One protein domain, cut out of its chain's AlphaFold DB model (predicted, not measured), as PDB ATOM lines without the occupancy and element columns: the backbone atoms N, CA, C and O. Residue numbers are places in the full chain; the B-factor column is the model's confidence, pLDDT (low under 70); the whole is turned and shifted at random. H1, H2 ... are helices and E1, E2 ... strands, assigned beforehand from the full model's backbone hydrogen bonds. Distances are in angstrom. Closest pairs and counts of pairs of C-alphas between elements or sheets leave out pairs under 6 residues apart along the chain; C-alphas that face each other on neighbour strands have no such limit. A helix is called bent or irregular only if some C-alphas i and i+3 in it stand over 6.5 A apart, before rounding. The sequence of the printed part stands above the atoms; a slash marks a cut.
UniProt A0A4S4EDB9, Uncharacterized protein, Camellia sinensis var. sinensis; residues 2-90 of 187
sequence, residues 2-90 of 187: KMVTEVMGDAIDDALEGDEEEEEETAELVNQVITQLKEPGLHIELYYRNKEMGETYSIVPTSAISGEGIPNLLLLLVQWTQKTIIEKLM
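AT A GLANCE: This is residues 2 to 90 of the 187 residues of an uncharacterized protein of Camellia sinensis var. sinensis (UniProt A0A4S4EDB9). Three helices make an open frame with few contacts: H1 and H2 form a corner, H3 runs back beside H1, and the short parallel strands E1 and E2 lie between H2 and H3. The 89 printed residues, mostly helix by class, run H1 H2 E1 E2 H3 H4. The whole is only just compact, close to loose (radius of gyration of the C-alphas 14.6 A), spanning 45 by 34 by 23 A.

IN THESE COORDINATES: H1, residues 2 to 16, begins at C-alpha 2 (-23.702, 33.556, -47.246) and measures 24.3 A; it is only just irregular, C-alphas 12 and 15 being 6.51 A apart. H2 is residues 20 to 38, 26.8 A; E1 44 to 46, 7.2 A; E2 57 to 59, 6.7 A; H3 70 to 84, 21.0 A; H4 86 to 89, 5.1 A, ending at C-alpha 89 (-33.759, 16.914, -37.024).

HOW THE PARTS SIT: H1 is close to but not clearly touching H3, C-alphas of Ile 12 and Asn 72 closest at 7.7 A. H2 comes closest to E1 at the C-alphas of Ile 34 and Ile 44, 6.4 A. E1 and E2 are parallel, N 45 to O 57 3.0 A. Every O i to N i+4 pair is within hydrogen-bond range in H2 and H3, but 3 of 11 in H1, with 2 of 12 i+3 pairs.

THE WHOLE: The printed part has no cut and no long link; pLDDT is under 70 at residues 2 to 20 and 53.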
ATOM      1  N   LYS A   2     -23.989  32.108 -47.073       39.75
ATOM      2  CA  LYS A   2     -23.702  33.556 -47.246       39.75
ATOM      3  C   LYS A   2     -24.915  34.498 -47.127       39.75
ATOM      4  O   LYS A   2     -24.801  35.532 -46.489       39.75
ATOM      5  N   MET A   3     -26.076  34.104 -47.660       37.56
ATOM      6  CA  MET A   3     -27.298  34.923 -47.591       37.56
ATOM      7  C   MET A   3     -27.775  35.201 -46.161       37.56
ATOM      8  O   MET A   3     -28.244  36.294 -45.888       37.56
ATOM      9  N   VAL A   4     -27.648  34.238 -45.240       48.38
ATOM     10  CA  VAL A   4     -28.088  34.437 -43.849       48.38
ATOM     11  C   VAL A   4     -27.158  35.434 -43.162       48.38
ATOM     12  O   VAL A   4     -27.632  36.344 -42.504       48.38
ATOM     13  N   THR A   5     -25.848  35.327 -43.399       44.31
ATOM     14  CA  THR A   5     -24.839  36.246 -42.850       44.31
ATOM     15  C   THR A   5     -24.869  37.662 -43.428       44.31
ATOM     16  O   THR A   5     -24.445  38.574 -42.735       44.31
ATOM     17  N   GLU A   6     -25.348  37.866 -44.659       40.03
ATOM     18  CA  GLU A   6     -25.474  39.211 -45.253       40.03
ATOM     19  C   GLU A   6     -26.749  39.924 -44.786       40.03
ATOM     20  O   GLU A   6     -26.677  41.082 -44.401       40.03
ATOM     21  N   VAL A   7     -27.885  39.219 -44.695       50.25
ATOM     22  CA  VAL A   7     -29.123  39.772 -44.097       50.25
ATOM     23  C   VAL A   7     -28.950  40.045 -42.591       50.25
ATOM     24  O   VAL A   7     -29.646  40.876 -42.020       50.25
ATOM     25  N   MET A   8     -27.997  39.362 -41.945       46.34
ATOM     26  CA  MET A   8     -27.637  39.543 -40.535       46.34
ATOM     27  C   MET A   8     -26.973  40.888 -40.217       46.34
ATOM     28  O   MET A   8     -27.029  41.274 -39.061       46.34
ATOM     29  N   GLY A   9     -26.325  41.570 -41.167       43.53
ATOM     30  CA  GLY A   9     -25.651  42.845 -40.876       43.53
ATOM     31  C   GLY A   9     -26.640  43.979 -40.613       43.53
ATOM     32  O   GLY A   9     -26.490  44.712 -39.644       43.53
ATOM     33  N   ASP A  10     -27.692  44.048 -41.426       44.50
ATOM     34  CA  ASP A  10     -28.575  45.215 -41.476       44.50
ATOM     35  C   ASP A  10     -29.661  45.205 -40.379       44.50
ATOM     36  O   ASP A  10     -30.188  46.247 -40.028       44.50
ATOM     37  N   ALA A  11     -29.998  44.044 -39.802       49.53
ATOM     38  CA  ALA A  11     -31.046  43.936 -38.773       49.53
ATOM     39  C   ALA A  11     -30.527  44.031 -37.321       49.53
ATOM     40  O   ALA A  11     -31.322  43.974 -36.383       49.53
ATOM     41  N   ILE A  12     -29.204  44.075 -37.127       51.16
ATOM     42  CA  ILE A  12     -28.573  44.054 -35.796       51.16
ATOM     43  C   ILE A  12     -28.339  45.473 -35.252       51.16
ATOM     44  O   ILE A  12     -28.345  45.626 -34.033       51.16
ATOM     45  N   ASP A  13     -28.235  46.486 -36.118       51.31
ATOM     46  CA  ASP A  13     -27.993  47.880 -35.706       51.31
ATOM     47  C   ASP A  13     -29.286  48.711 -35.540       51.31
ATOM     48  O   ASP A  13     -29.332  49.577 -34.674       51.31
ATOM     49  N   ASP A  14     -30.375  48.405 -36.257       50.66
ATOM     50  CA  ASP A  14     -31.598  49.239 -36.230       50.66
ATOM     51  C   ASP A  14     -32.444  49.103 -34.941       50.66
ATOM     52  O   ASP A  14     -33.314  49.927 -34.675       50.66
ATOM     53  N   ALA A  15     -32.238  48.056 -34.128       50.88
ATOM     54  CA  ALA A  15     -33.018  47.821 -32.900       50.88
ATOM     55  C   ALA A  15     -32.432  48.505 -31.649       50.88
ATOM     56  O   ALA A  15     -32.996  48.377 -30.563       50.88
ATOM     57  N   LEU A  16     -31.294  49.181 -31.801       51.94
ATOM     58  CA  LEU A  16     -30.611  49.947 -30.760       51.94
ATOM     59  C   LEU A  16     -30.491  51.432 -31.156       51.94
ATOM     60  O   LEU A  16     -29.614  52.140 -30.688       51.94
ATOM     61  N   GLU A  17     -31.390  51.943 -32.004       54.50
ATOM     62  CA  GLU A  17     -31.589  53.393 -32.141       54.50
ATOM     63  C   GLU A  17     -32.490  53.903 -30.998       54.50
ATOM     64  O   GLU A  17     -33.633  54.308 -31.211       54.50
ATOM     65  N   GLY A  18     -31.993  53.811 -29.762       58.28
ATOM     66  CA  GLY A  18     -32.586  54.436 -28.576       58.28
ATOM     67  C   GLY A  18     -31.822  55.700 -28.176       58.28
ATOM     68  O   GLY A  18     -30.703  55.930 -28.637       58.28
ATOM     69  N   ASP A  19     -32.408  56.533 -27.316       62.41
ATOM     70  CA  ASP A  19     -31.658  57.631 -26.695       62.41
ATOM     71  C   ASP A  19     -30.496  57.043 -25.858       62.41
ATOM     72  O   ASP A  19     -30.673  56.021 -25.194       62.41
ATOM     73  N   GLU A  20     -29.314  57.678 -25.864       68.38
ATOM     74  CA  GLU A  20     -28.079  57.166 -25.216       68.38
ATOM     75  C   GLU A  20     -28.283  56.745 -23.739       68.38
ATOM     76  O   GLU A  20     -27.598  55.856 -23.236       68.38
ATOM     77  N   GLU A  21     -29.250  57.360 -23.050       72.25
ATOM     78  CA  GLU A  21     -29.598  57.078 -21.652       72.25
ATOM     79  C   GLU A  21     -30.313  55.719 -21.474       72.25
ATOM     80  O   GLU A  21     -30.030  54.992 -20.519       72.25
ATOM     81  N   GLU A  22     -31.182  55.320 -22.412       70.88
ATOM     82  CA  GLU A  22     -31.886  54.026 -22.362       70.88
ATOM     83  C   GLU A  22     -30.944  52.851 -22.672       70.88
ATOM     84  O   GLU A  22     -31.076  51.757 -22.102       70.88
ATOM     85  N   GLU A  23     -29.955  53.070 -23.544       72.44
ATOM     86  CA  GLU A  23     -28.911  52.081 -23.823       72.44
ATOM     87  C   GLU A  23     -28.030  51.819 -22.599       72.44
ATOM     88  O   GLU A  23     -27.694  50.665 -22.311       72.44
ATOM     89  N   GLU A  24     -27.671  52.875 -21.862       78.50
ATOM     90  CA  GLU A  24     -26.845  52.768 -20.662       78.50
ATOM     91  C   GLU A  24     -27.591  52.022 -19.547       78.50
ATOM     92  O   GLU A  24     -27.054  51.054 -18.999       78.50
ATOM     93  N   GLU A  25     -28.861  52.361 -19.293       83.38
ATOM     94  CA  GLU A  25     -29.695  51.648 -18.315       83.38
ATOM     95  C   GLU A  25     -29.840  50.160 -18.680       83.38
ATOM     96  O   GLU A  25     -29.651  49.265 -17.846       83.38
ATOM     97  N   THR A  26     -30.098  49.865 -19.956       80.69
ATOM     98  CA  THR A  26     -30.209  48.484 -20.441       80.69
ATOM     99  C   THR A  26     -28.891  47.729 -20.271       80.69
ATOM    100  O   THR A  26     -28.879  46.571 -19.834       80.69
ATOM    101  N   ALA A  27     -27.758  48.367 -20.570       83.69
ATOM    102  CA  ALA A  27     -26.439  47.772 -20.407       83.69
ATOM    103  C   ALA A  27     -26.112  47.485 -18.934       83.69
ATOM    104  O   ALA A  27     -25.557  46.425 -18.623       83.69
ATOM    105  N   GLU A  28     -26.477  48.381 -18.016       88.44
ATOM    106  CA  GLU A  28     -26.318  48.165 -16.579       88.44
ATOM    107  C   GLU A  28     -27.122  46.956 -16.095       88.44
ATOM    108  O   GLU A  28     -26.567  46.071 -15.432       88.44
ATOM    109  N   LEU A  29     -28.397  46.860 -16.477       88.06
ATOM    110  CA  LEU A  29     -29.264  45.733 -16.117       88.06
ATOM    111  C   LEU A  29     -28.730  44.406 -16.669       88.06
ATOM    112  O   LEU A  29     -28.662  43.404 -15.950       88.06
ATOM    113  N   VAL A  30     -28.277  44.395 -17.924       87.06
ATOM    114  CA  VAL A  30     -27.655  43.215 -18.536       87.06
ATOM    115  C   VAL A  30     -26.393  42.804 -17.773       87.06
ATOM    116  O   VAL A  30     -26.205  41.621 -17.487       87.06
ATOM    117  N   ASN A  31     -25.541  43.757 -17.390       88.62
ATOM    118  CA  ASN A  31     -24.327  43.471 -16.623       88.62
ATOM    119  C   ASN A  31     -24.632  42.903 -15.230       88.62
ATOM    120  O   ASN A  31     -23.917  42.008 -14.760       88.62
ATOM    121  N   GLN A  32     -25.702  43.367 -14.581       90.56
ATOM    122  CA  GLN A  32     -26.164  42.799 -13.313       90.56
ATOM    123  C   GLN A  32     -26.577  41.332 -13.484       90.56
ATOM    124  O   GLN A  32     -26.110  40.476 -12.730       90.56
ATOM    125  N   VAL A  33     -27.368  41.017 -14.515       89.31
ATOM    126  CA  VAL A  33     -27.782  39.637 -14.827       89.31
ATOM    127  C   VAL A  33     -26.576  38.753 -15.147       89.31
ATOM    128  O   VAL A  33     -26.463  37.645 -14.623       89.31
ATOM    129  N   ILE A  34     -25.628  39.244 -15.951       88.12
ATOM    130  CA  ILE A  34     -24.387  38.520 -16.260       88.12
ATOM    131  C   ILE A  34     -23.601  38.227 -14.978       88.12
ATOM    132  O   ILE A  34     -23.069  37.131 -14.824       88.12
ATOM    133  N   THR A  35     -23.522  39.184 -14.054       89.56
ATOM    134  CA  THR A  35     -22.803  39.003 -12.785       89.56
ATOM    135  C   THR A  35     -23.463  37.926 -11.929       89.56
ATOM    136  O   THR A  35     -22.777  37.010 -11.486       89.56
ATOM    137  N   GLN A  36     -24.790  37.971 -11.779       90.44
ATOM    138  CA  GLN A  36     -25.552  36.971 -11.022       90.44
ATOM    139  C   GLN A  36     -25.424  35.567 -11.619       90.44
ATOM    140  O   GLN A  36     -25.305  34.583 -10.895       90.44
ATOM    141  N   LEU A  37     -25.418  35.456 -12.946       87.81
ATOM    142  CA  LEU A  37     -25.296  34.167 -13.617       87.81
ATOM    143  C   LEU A  37     -23.847  33.662 -13.708       87.81
ATOM    144  O   LEU A  37     -23.632  32.464 -13.884       87.81
ATOM    145  N   LYS A  38     -22.845  34.524 -13.511       87.62
ATOM    146  CA  LYS A  38     -21.447  34.100 -13.347       87.62
ATOM    147  C   LYS A  38     -21.189  33.424 -12.000       87.62
ATOM    148  O   LYS A  38     -20.306  32.574 -11.930       87.62
ATOM    149  N   GLU A  39     -21.950  33.746 -10.953       84.62
ATOM    150  CA  GLU A  39     -21.819  33.119  -9.625       84.62
ATOM    151  C   GLU A  39     -21.935  31.579  -9.646       84.62
ATOM    152  O   GLU A  39     -21.074  30.921  -9.059       84.62
ATOM    153  N   PRO A  40     -22.911  30.960 -10.344       84.19
ATOM    154  CA  PRO A  40     -22.970  29.505 -10.509       84.19
ATOM    155  C   PRO A  40     -21.946  28.936 -11.513       84.19
ATOM    156  O   PRO A  40     -21.961  27.732 -11.765       84.19
ATOM    157  N   GLY A  41     -21.063  29.759 -12.091       84.25
ATOM    158  CA  GLY A  41     -20.039  29.330 -13.049       84.25
ATOM    159  C   GLY A  41     -20.521  29.214 -14.498       84.25
ATOM    160  O   GLY A  41     -19.889  28.517 -15.290       84.25
ATOM    161  N   LEU A  42     -21.629  29.869 -14.866       85.69
ATOM    162  CA  LEU A  42     -22.071  29.935 -16.262       85.69
ATOM    163  C   LEU A  42     -21.275  31.021 -17.002       85.69
ATOM    164  O   LEU A  42     -21.244  32.182 -16.586       85.69
ATOM    165  N   HIS A  43     -20.661  30.660 -18.128       86.81
ATOM    166  CA  HIS A  43     -20.099  31.637 -19.058       86.81
ATOM    167  C   HIS A  43     -21.225  32.187 -19.918       86.81
ATOM    168  O   HIS A  43     -21.882  31.433 -20.633       86.81
ATOM    169  N   ILE A  44     -21.484  33.489 -19.817       88.94
ATOM    170  CA  ILE A  44     -22.610  34.124 -20.495       88.94
ATOM    171  C   ILE A  44     -22.166  35.429 -21.140       88.94
ATOM    172  O   ILE A  44     -21.430  36.210 -20.534       88.94
ATOM    173  N   GLU A  45     -22.642  35.661 -22.358       87.31
ATOM    174  CA  GLU A  45     -22.370  36.868 -23.126       87.31
ATOM    175  C   GLU A  45     -23.586  37.256 -23.981       87.31
ATOM    176  O   GLU A  45     -24.476  36.447 -24.243       87.31
ATOM    177  N   LEU A  46     -23.646  38.510 -24.429       87.50
ATOM    178  CA  LEU A  46     -24.663  38.956 -25.379       87.50
ATOM    179  C   LEU A  46     -24.548  38.198 -26.706       87.50
ATOM    180  O   LEU A  46     -23.448  37.922 -27.190       87.50
ATOM    181  N   TYR A  47     -25.696  37.884 -27.310       85.94
ATOM    182  CA  TYR A  47     -25.779  37.004 -28.478       85.94
ATOM    183  C   TYR A  47     -24.930  37.453 -29.678       85.94
ATOM    184  O   TYR A  47     -24.444  36.602 -30.415       85.94
ATOM    185  N   TYR A  48     -24.723  38.760 -29.851       82.81
ATOM    186  CA  TYR A  48     -23.921  39.332 -30.936       82.81
ATOM    187  C   TYR A  48     -22.411  39.373 -30.637       82.81
ATOM    188  O   TYR A  48     -21.605  39.475 -31.560       82.81
ATOM    189  N   ARG A  49     -22.005  39.274 -29.363       84.50
ATOM    190  CA  ARG A  49     -20.586  39.206 -28.961       84.50
ATOM    191  C   ARG A  49     -20.085  37.764 -28.864       84.50
ATOM    192  O   ARG A  49     -18.918  37.512 -29.160       84.50
ATOM    193  N   ASN A  50     -20.982  36.828 -28.545       83.25
ATOM    194  CA  ASN A  50     -20.657  35.414 -28.416       83.25
ATOM    195  C   ASN A  50     -20.260  34.790 -29.769       83.25
ATOM    196  O   ASN A  50     -21.089  34.607 -30.664       83.25
ATOM    197  N   LYS A  51     -18.987  34.405 -29.901       74.56
ATOM    198  CA  LYS A  51     -18.450  33.713 -31.088       74.56
ATOM    199  C   LYS A  51     -18.428  32.187 -30.938       74.56
ATOM    200  O   LYS A  51     -18.260  31.487 -31.938       74.56
ATOM    201  N   GLU A  52     -18.627  31.667 -29.727       74.06
ATOM    202  CA  GLU A  52     -18.437  30.260 -29.368       74.06
ATOM    203  C   GLU A  52     -19.754  29.626 -28.885       74.06
ATOM    204  O   GLU A  52     -20.152  29.727 -27.728       74.06
ATOM    205  N   MET A  53     -20.439  28.914 -29.784       66.75
ATOM    206  CA  MET A  53     -21.809  28.407 -29.580       66.75
ATOM    207  C   MET A  53     -21.930  27.136 -28.705       66.75
ATOM    208  O   MET A  53     -22.935  26.434 -28.793       66.75
ATOM    209  N   GLY A  54     -20.921  26.800 -27.896       70.50
ATOM    210  CA  GLY A  54     -20.892  25.548 -27.117       70.50
ATOM    211  C   GLY A  54     -20.536  25.703 -25.640       70.50
ATOM    212  O   GLY A  54     -21.047  24.952 -24.815       70.50
ATOM    213  N   GLU A  55     -19.689  26.675 -25.303       80.00
ATOM    214  CA  GLU A  55     -19.208  26.884 -23.929       80.00
ATOM    215  C   GLU A  55     -19.849  28.108 -23.265       80.00
ATOM    216  O   GLU A  55     -19.992  28.143 -22.042       80.00
ATOM    217  N   THR A  56     -20.278  29.080 -24.077       86.06
ATOM    218  CA  THR A  56     -20.866  30.340 -23.621       86.06
ATOM    219  C   THR A  56     -22.342  30.407 -23.999       86.06
ATOM    220  O   THR A  56     -22.718  30.204 -25.156       86.06
ATOM    221  N   TYR A  57     -23.192  30.723 -23.024       88.50
ATOM    222  CA  TYR A  57     -24.616  30.954 -23.234       88.50
ATOM    223  C   TYR A  57     -24.852  32.367 -23.772       88.50
ATOM    224  O   TYR A  57     -24.269  33.338 -23.293       88.50
ATOM    225  N   SER A  58     -25.729  32.486 -24.765       89.25
ATOM    226  CA  SER A  58     -26.101  33.771 -25.360       89.25
ATOM    227  C   SER A  58     -27.317  34.378 -24.657       89.25
ATOM    228  O   SER A  58     -28.357  33.730 -24.567       89.25
ATOM    229  N   ILE A  59     -27.216  35.636 -24.221       88.81
ATOM    230  CA  ILE A  59     -28.358  36.448 -23.769       88.81
ATOM    231  C   ILE A  59     -28.911  37.253 -24.945       88.81
ATOM    232  O   ILE A  59     -28.148  37.889 -25.677       88.81
ATOM    233  N   VAL A  60     -30.239  37.269 -25.078       89.50
ATOM    234  CA  VAL A  60     -30.974  38.155 -25.988       89.50
ATOM    235  C   VAL A  60     -31.912  39.030 -25.149       89.50
ATOM    236  O   VAL A  60     -32.833  38.483 -24.540       89.50
ATOM    237  N   PRO A  61     -31.695  40.354 -25.066       87.62
ATOM    238  CA  PRO A  61     -32.677  41.257 -24.479       87.62
ATOM    239  C   PRO A  61     -33.893  41.340 -25.407       87.62
ATOM    240  O   PRO A  61     -33.750  41.517 -26.616       87.62
ATOM    241  N   THR A  62     -35.089  41.158 -24.852       89.44
ATOM    242  CA  THR A  62     -36.340  41.154 -25.620       89.44
ATOM    243  C   THR A  62     -37.461  41.802 -24.828       89.44
ATOM    244  O   THR A  62     -37.550  41.594 -23.617       89.44
ATOM    245  N   SER A  63     -38.384  42.461 -25.520       85.38
ATOM    246  CA  SER A  63     -39.629  42.964 -24.948       85.38
ATOM    247  C   SER A  63     -40.819  42.240 -25.570       85.38
ATOM    248  O   SER A  63     -41.049  42.296 -26.776       85.38
ATOM    249  N   ALA A  64     -41.615  41.564 -24.740       89.94
ATOM    250  CA  ALA A  64     -42.819  40.868 -25.202       89.94
ATOM    251  C   ALA A  64     -43.971  41.825 -25.564       89.94
ATOM    252  O   ALA A  64     -44.912  41.411 -26.237       89.94
ATOM    253  N   ILE A  65     -43.920  43.080 -25.098       88.88
ATOM    254  CA  ILE A  65     -44.978  44.078 -25.312       88.88
ATOM    255  C   ILE A  65     -44.730  44.846 -26.613       88.88
ATOM    256  O   ILE A  65     -45.634  44.936 -27.439       88.88
ATOM    257  N   SER A  66     -43.515  45.379 -26.801       86.44
ATOM    258  CA  SER A  66     -43.132  46.094 -28.032       86.44
ATOM    259  C   SER A  66     -42.766  45.134 -29.166       86.44
ATOM    260  O   SER A  66     -42.967  45.453 -30.334       86.44
ATOM    261  N   GLY A  67     -42.280  43.935 -28.835       83.00
ATOM    262  CA  GLY A  67     -41.807  42.948 -29.803       83.00
ATOM    263  C   GLY A  67     -40.335  43.105 -30.192       83.00
ATOM    264  O   GLY A  67     -39.836  42.334 -31.015       83.00
ATOM    265  N   GLU A  68     -39.622  44.063 -29.597       84.56
ATOM    266  CA  GLU A  68     -38.188  44.269 -29.813       84.56
ATOM    267  C   GLU A  68     -37.379  43.059 -29.345       84.56
ATOM    268  O   GLU A  68     -37.701  42.398 -28.352       84.56
ATOM    269  N   GLY A  69     -36.333  42.725 -30.099       83.50
ATOM    270  CA  GLY A  69     -35.482  41.574 -29.815       83.50
ATOM    271  C   GLY A  69     -36.100  40.210 -30.156       83.50
ATOM    272  O   GLY A  69     -35.361  39.230 -30.248       83.50
ATOM    273  N   ILE A  70     -37.415  40.101 -30.408       88.69
ATOM    274  CA  ILE A  70     -38.036  38.838 -30.858       88.69
ATOM    275  C   ILE A  70     -37.415  38.346 -32.179       88.69
ATOM    276  O   ILE A  70     -37.077  37.160 -32.255       88.69
ATOM    277  N   PRO A  71     -37.192  39.196 -33.205       88.19
ATOM    278  CA  PRO A  71     -36.494  38.769 -34.418       88.19
ATOM    279  C   PRO A  71     -35.087  38.233 -34.127       88.19
ATOM    280  O   PRO A  71     -34.693  37.208 -34.680       88.19
ATOM    281  N   ASN A  72     -34.355  38.873 -33.210       85.31
ATOM    282  CA  ASN A  72     -33.006  38.471 -32.806       85.31
ATOM    283  C   ASN A  72     -33.022  37.123 -32.069       85.31
ATOM    284  O   ASN A  72     -32.178  36.263 -32.330       85.31
ATOM    285  N   LEU A  73     -34.019  36.894 -31.209       88.75
ATOM    286  CA  LEU A  73     -34.231  35.615 -30.532       88.75
ATOM    287  C   LEU A  73     -34.520  34.494 -31.537       88.75
ATOM    288  O   LEU A  73     -33.897  33.433 -31.480       88.75
ATOM    289  N   LEU A  74     -35.432  34.728 -32.481       89.62
ATOM    290  CA  LEU A  74     -35.765  33.758 -33.528       89.62
ATOM    291  C   LEU A  74     -34.554  33.451 -34.416       89.62
ATOM    292  O   LEU A  74     -34.293  32.288 -34.726       89.62
ATOM    293  N   LEU A  75     -33.782  34.474 -34.783       86.81
ATOM    294  CA  LEU A  75     -32.551  34.321 -35.551       86.81
ATOM    295  C   LEU A  75     -31.540  33.436 -34.816       86.81
ATOM    296  O   LEU A  75     -30.998  32.503 -35.412       86.81
ATOM    297  N   LEU A  76     -31.316  33.694 -33.525       87.62
ATOM    298  CA  LEU A  76     -30.413  32.896 -32.704       87.62
ATOM    299  C   LEU A  76     -30.861  31.427 -32.670       87.62
ATOM    300  O   LEU A  76     -30.059  30.531 -32.924       87.62
ATOM    301  N   LEU A  77     -32.154  31.168 -32.458       88.69
ATOM    302  CA  LEU A  77     -32.711  29.811 -32.462       88.69
ATOM    303  C   LEU A  77     -32.493  29.094 -33.803       88.69
ATOM    304  O   LEU A  77     -32.080  27.931 -33.825       88.69
ATOM    305  N   VAL A  78     -32.714  29.771 -34.932       88.62
ATOM    306  CA  VAL A  78     -32.479  29.198 -36.269       88.62
ATOM    307  C   VAL A  78     -30.996  28.885 -36.483       88.62
ATOM    308  O   VAL A  78     -30.652  27.819 -36.990       88.62
ATOM    309  N   GLN A  79     -30.092  29.767 -36.061       85.19
ATOM    310  CA  GLN A  79     -28.653  29.524 -36.183       85.19
ATOM    311  C   GLN A  79     -28.187  28.335 -35.336       85.19
ATOM    312  O   GLN A  79     -27.382  27.524 -35.798       85.19
ATOM    313  N   TRP A  80     -28.695  28.218 -34.108       84.25
ATOM    314  CA  TRP A  80     -28.334  27.145 -33.180       84.25
ATOM    315  C   TRP A  80     -28.881  25.797 -33.639       84.25
ATOM    316  O   TRP A  80     -28.148  24.806 -33.675       84.25
ATOM    317  N   THR A  81     -30.146  25.756 -34.059       85.31
ATOM    318  CA  THR A  81     -30.763  24.541 -34.613       85.31
ATOM    319  C   THR A  81     -30.007  24.050 -35.848       85.31
ATOM    320  O   THR A  81     -29.707  22.859 -35.942       85.31
ATOM    321  N   GLN A  82     -29.602  24.962 -36.740       83.75
ATOM    322  CA  GLN A  82     -28.815  24.635 -37.932       83.75
ATOM    323  C   GLN A  82     -27.374  24.202 -37.647       83.75
ATOM    324  O   GLN A  82     -26.797  23.528 -38.485       83.75
ATOM    325  N   LYS A  83     -26.749  24.584 -36.534       81.75
ATOM    326  CA  LYS A  83     -25.361  24.172 -36.250       81.75
ATOM    327  C   LYS A  83     -25.276  22.930 -35.373       81.75
ATOM    328  O   LYS A  83     -24.412  22.092 -35.604       81.75
ATOM    329  N   THR A  84     -26.171  22.807 -34.399       79.94
ATOM    330  CA  THR A  84     -26.037  21.821 -33.317       79.94
ATOM    331  C   THR A  84     -27.047  20.678 -33.427       79.94
ATOM    332  O   THR A  84     -26.792  19.584 -32.934       79.94
ATOM    333  N   ILE A  85     -28.204  20.898 -34.066       80.19
ATOM    334  CA  ILE A  85     -29.362  19.986 -33.972       80.19
ATOM    335  C   ILE A  85     -29.680  19.311 -35.320       80.19
ATOM    336  O   ILE A  85     -30.652  18.567 -35.417       80.19
ATOM    337  N   ILE A  86     -28.841  19.478 -36.354       82.38
ATOM    338  CA  ILE A  86     -29.068  18.859 -37.677       82.38
ATOM    339  C   ILE A  86     -29.303  17.350 -37.546       82.38
ATOM    340  O   ILE A  86     -30.315  16.850 -38.022       82.38
ATOM    341  N   GLU A  87     -28.410  16.626 -36.869       79.50
ATOM    342  CA  GLU A  87     -28.468  15.157 -36.802       79.50
ATOM    343  C   GLU A  87     -29.723  14.625 -36.094       79.50
ATOM    344  O   GLU A  87     -30.179  13.515 -36.381       79.50
ATOM    345  N   LYS A  88     -30.288  15.420 -35.176       74.00
ATOM    346  CA  LYS A  88     -31.525  15.090 -34.454       74.00
ATOM    347  C   LYS A  88     -32.783  15.480 -35.238       74.00
ATOM    348  O   LYS A  88     -33.824  14.872 -35.023       74.00
ATOM    349  N   LEU A  89     -32.680  16.464 -36.135       74.44
ATOM    350  CA  LEU A  89     -33.759  16.914 -37.024       74.44
ATOM    351  C   LEU A  89     -33.825  16.130 -38.342       74.44
ATOM    352  O   LEU A  89     -34.801  16.260 -39.080       74.44
ATOM    353  N   MET A  90     -32.798  15.340 -38.672       80.25
ATOM    354  CA  MET A  90     -32.824  14.481 -39.855       80.25
ATOM    355  C   MET A  90     -33.941  13.449 -39.731       80.25
ATOM    356  O   MET A  90     -33.938  12.631 -38.812       80.25
TER     357      MET A  90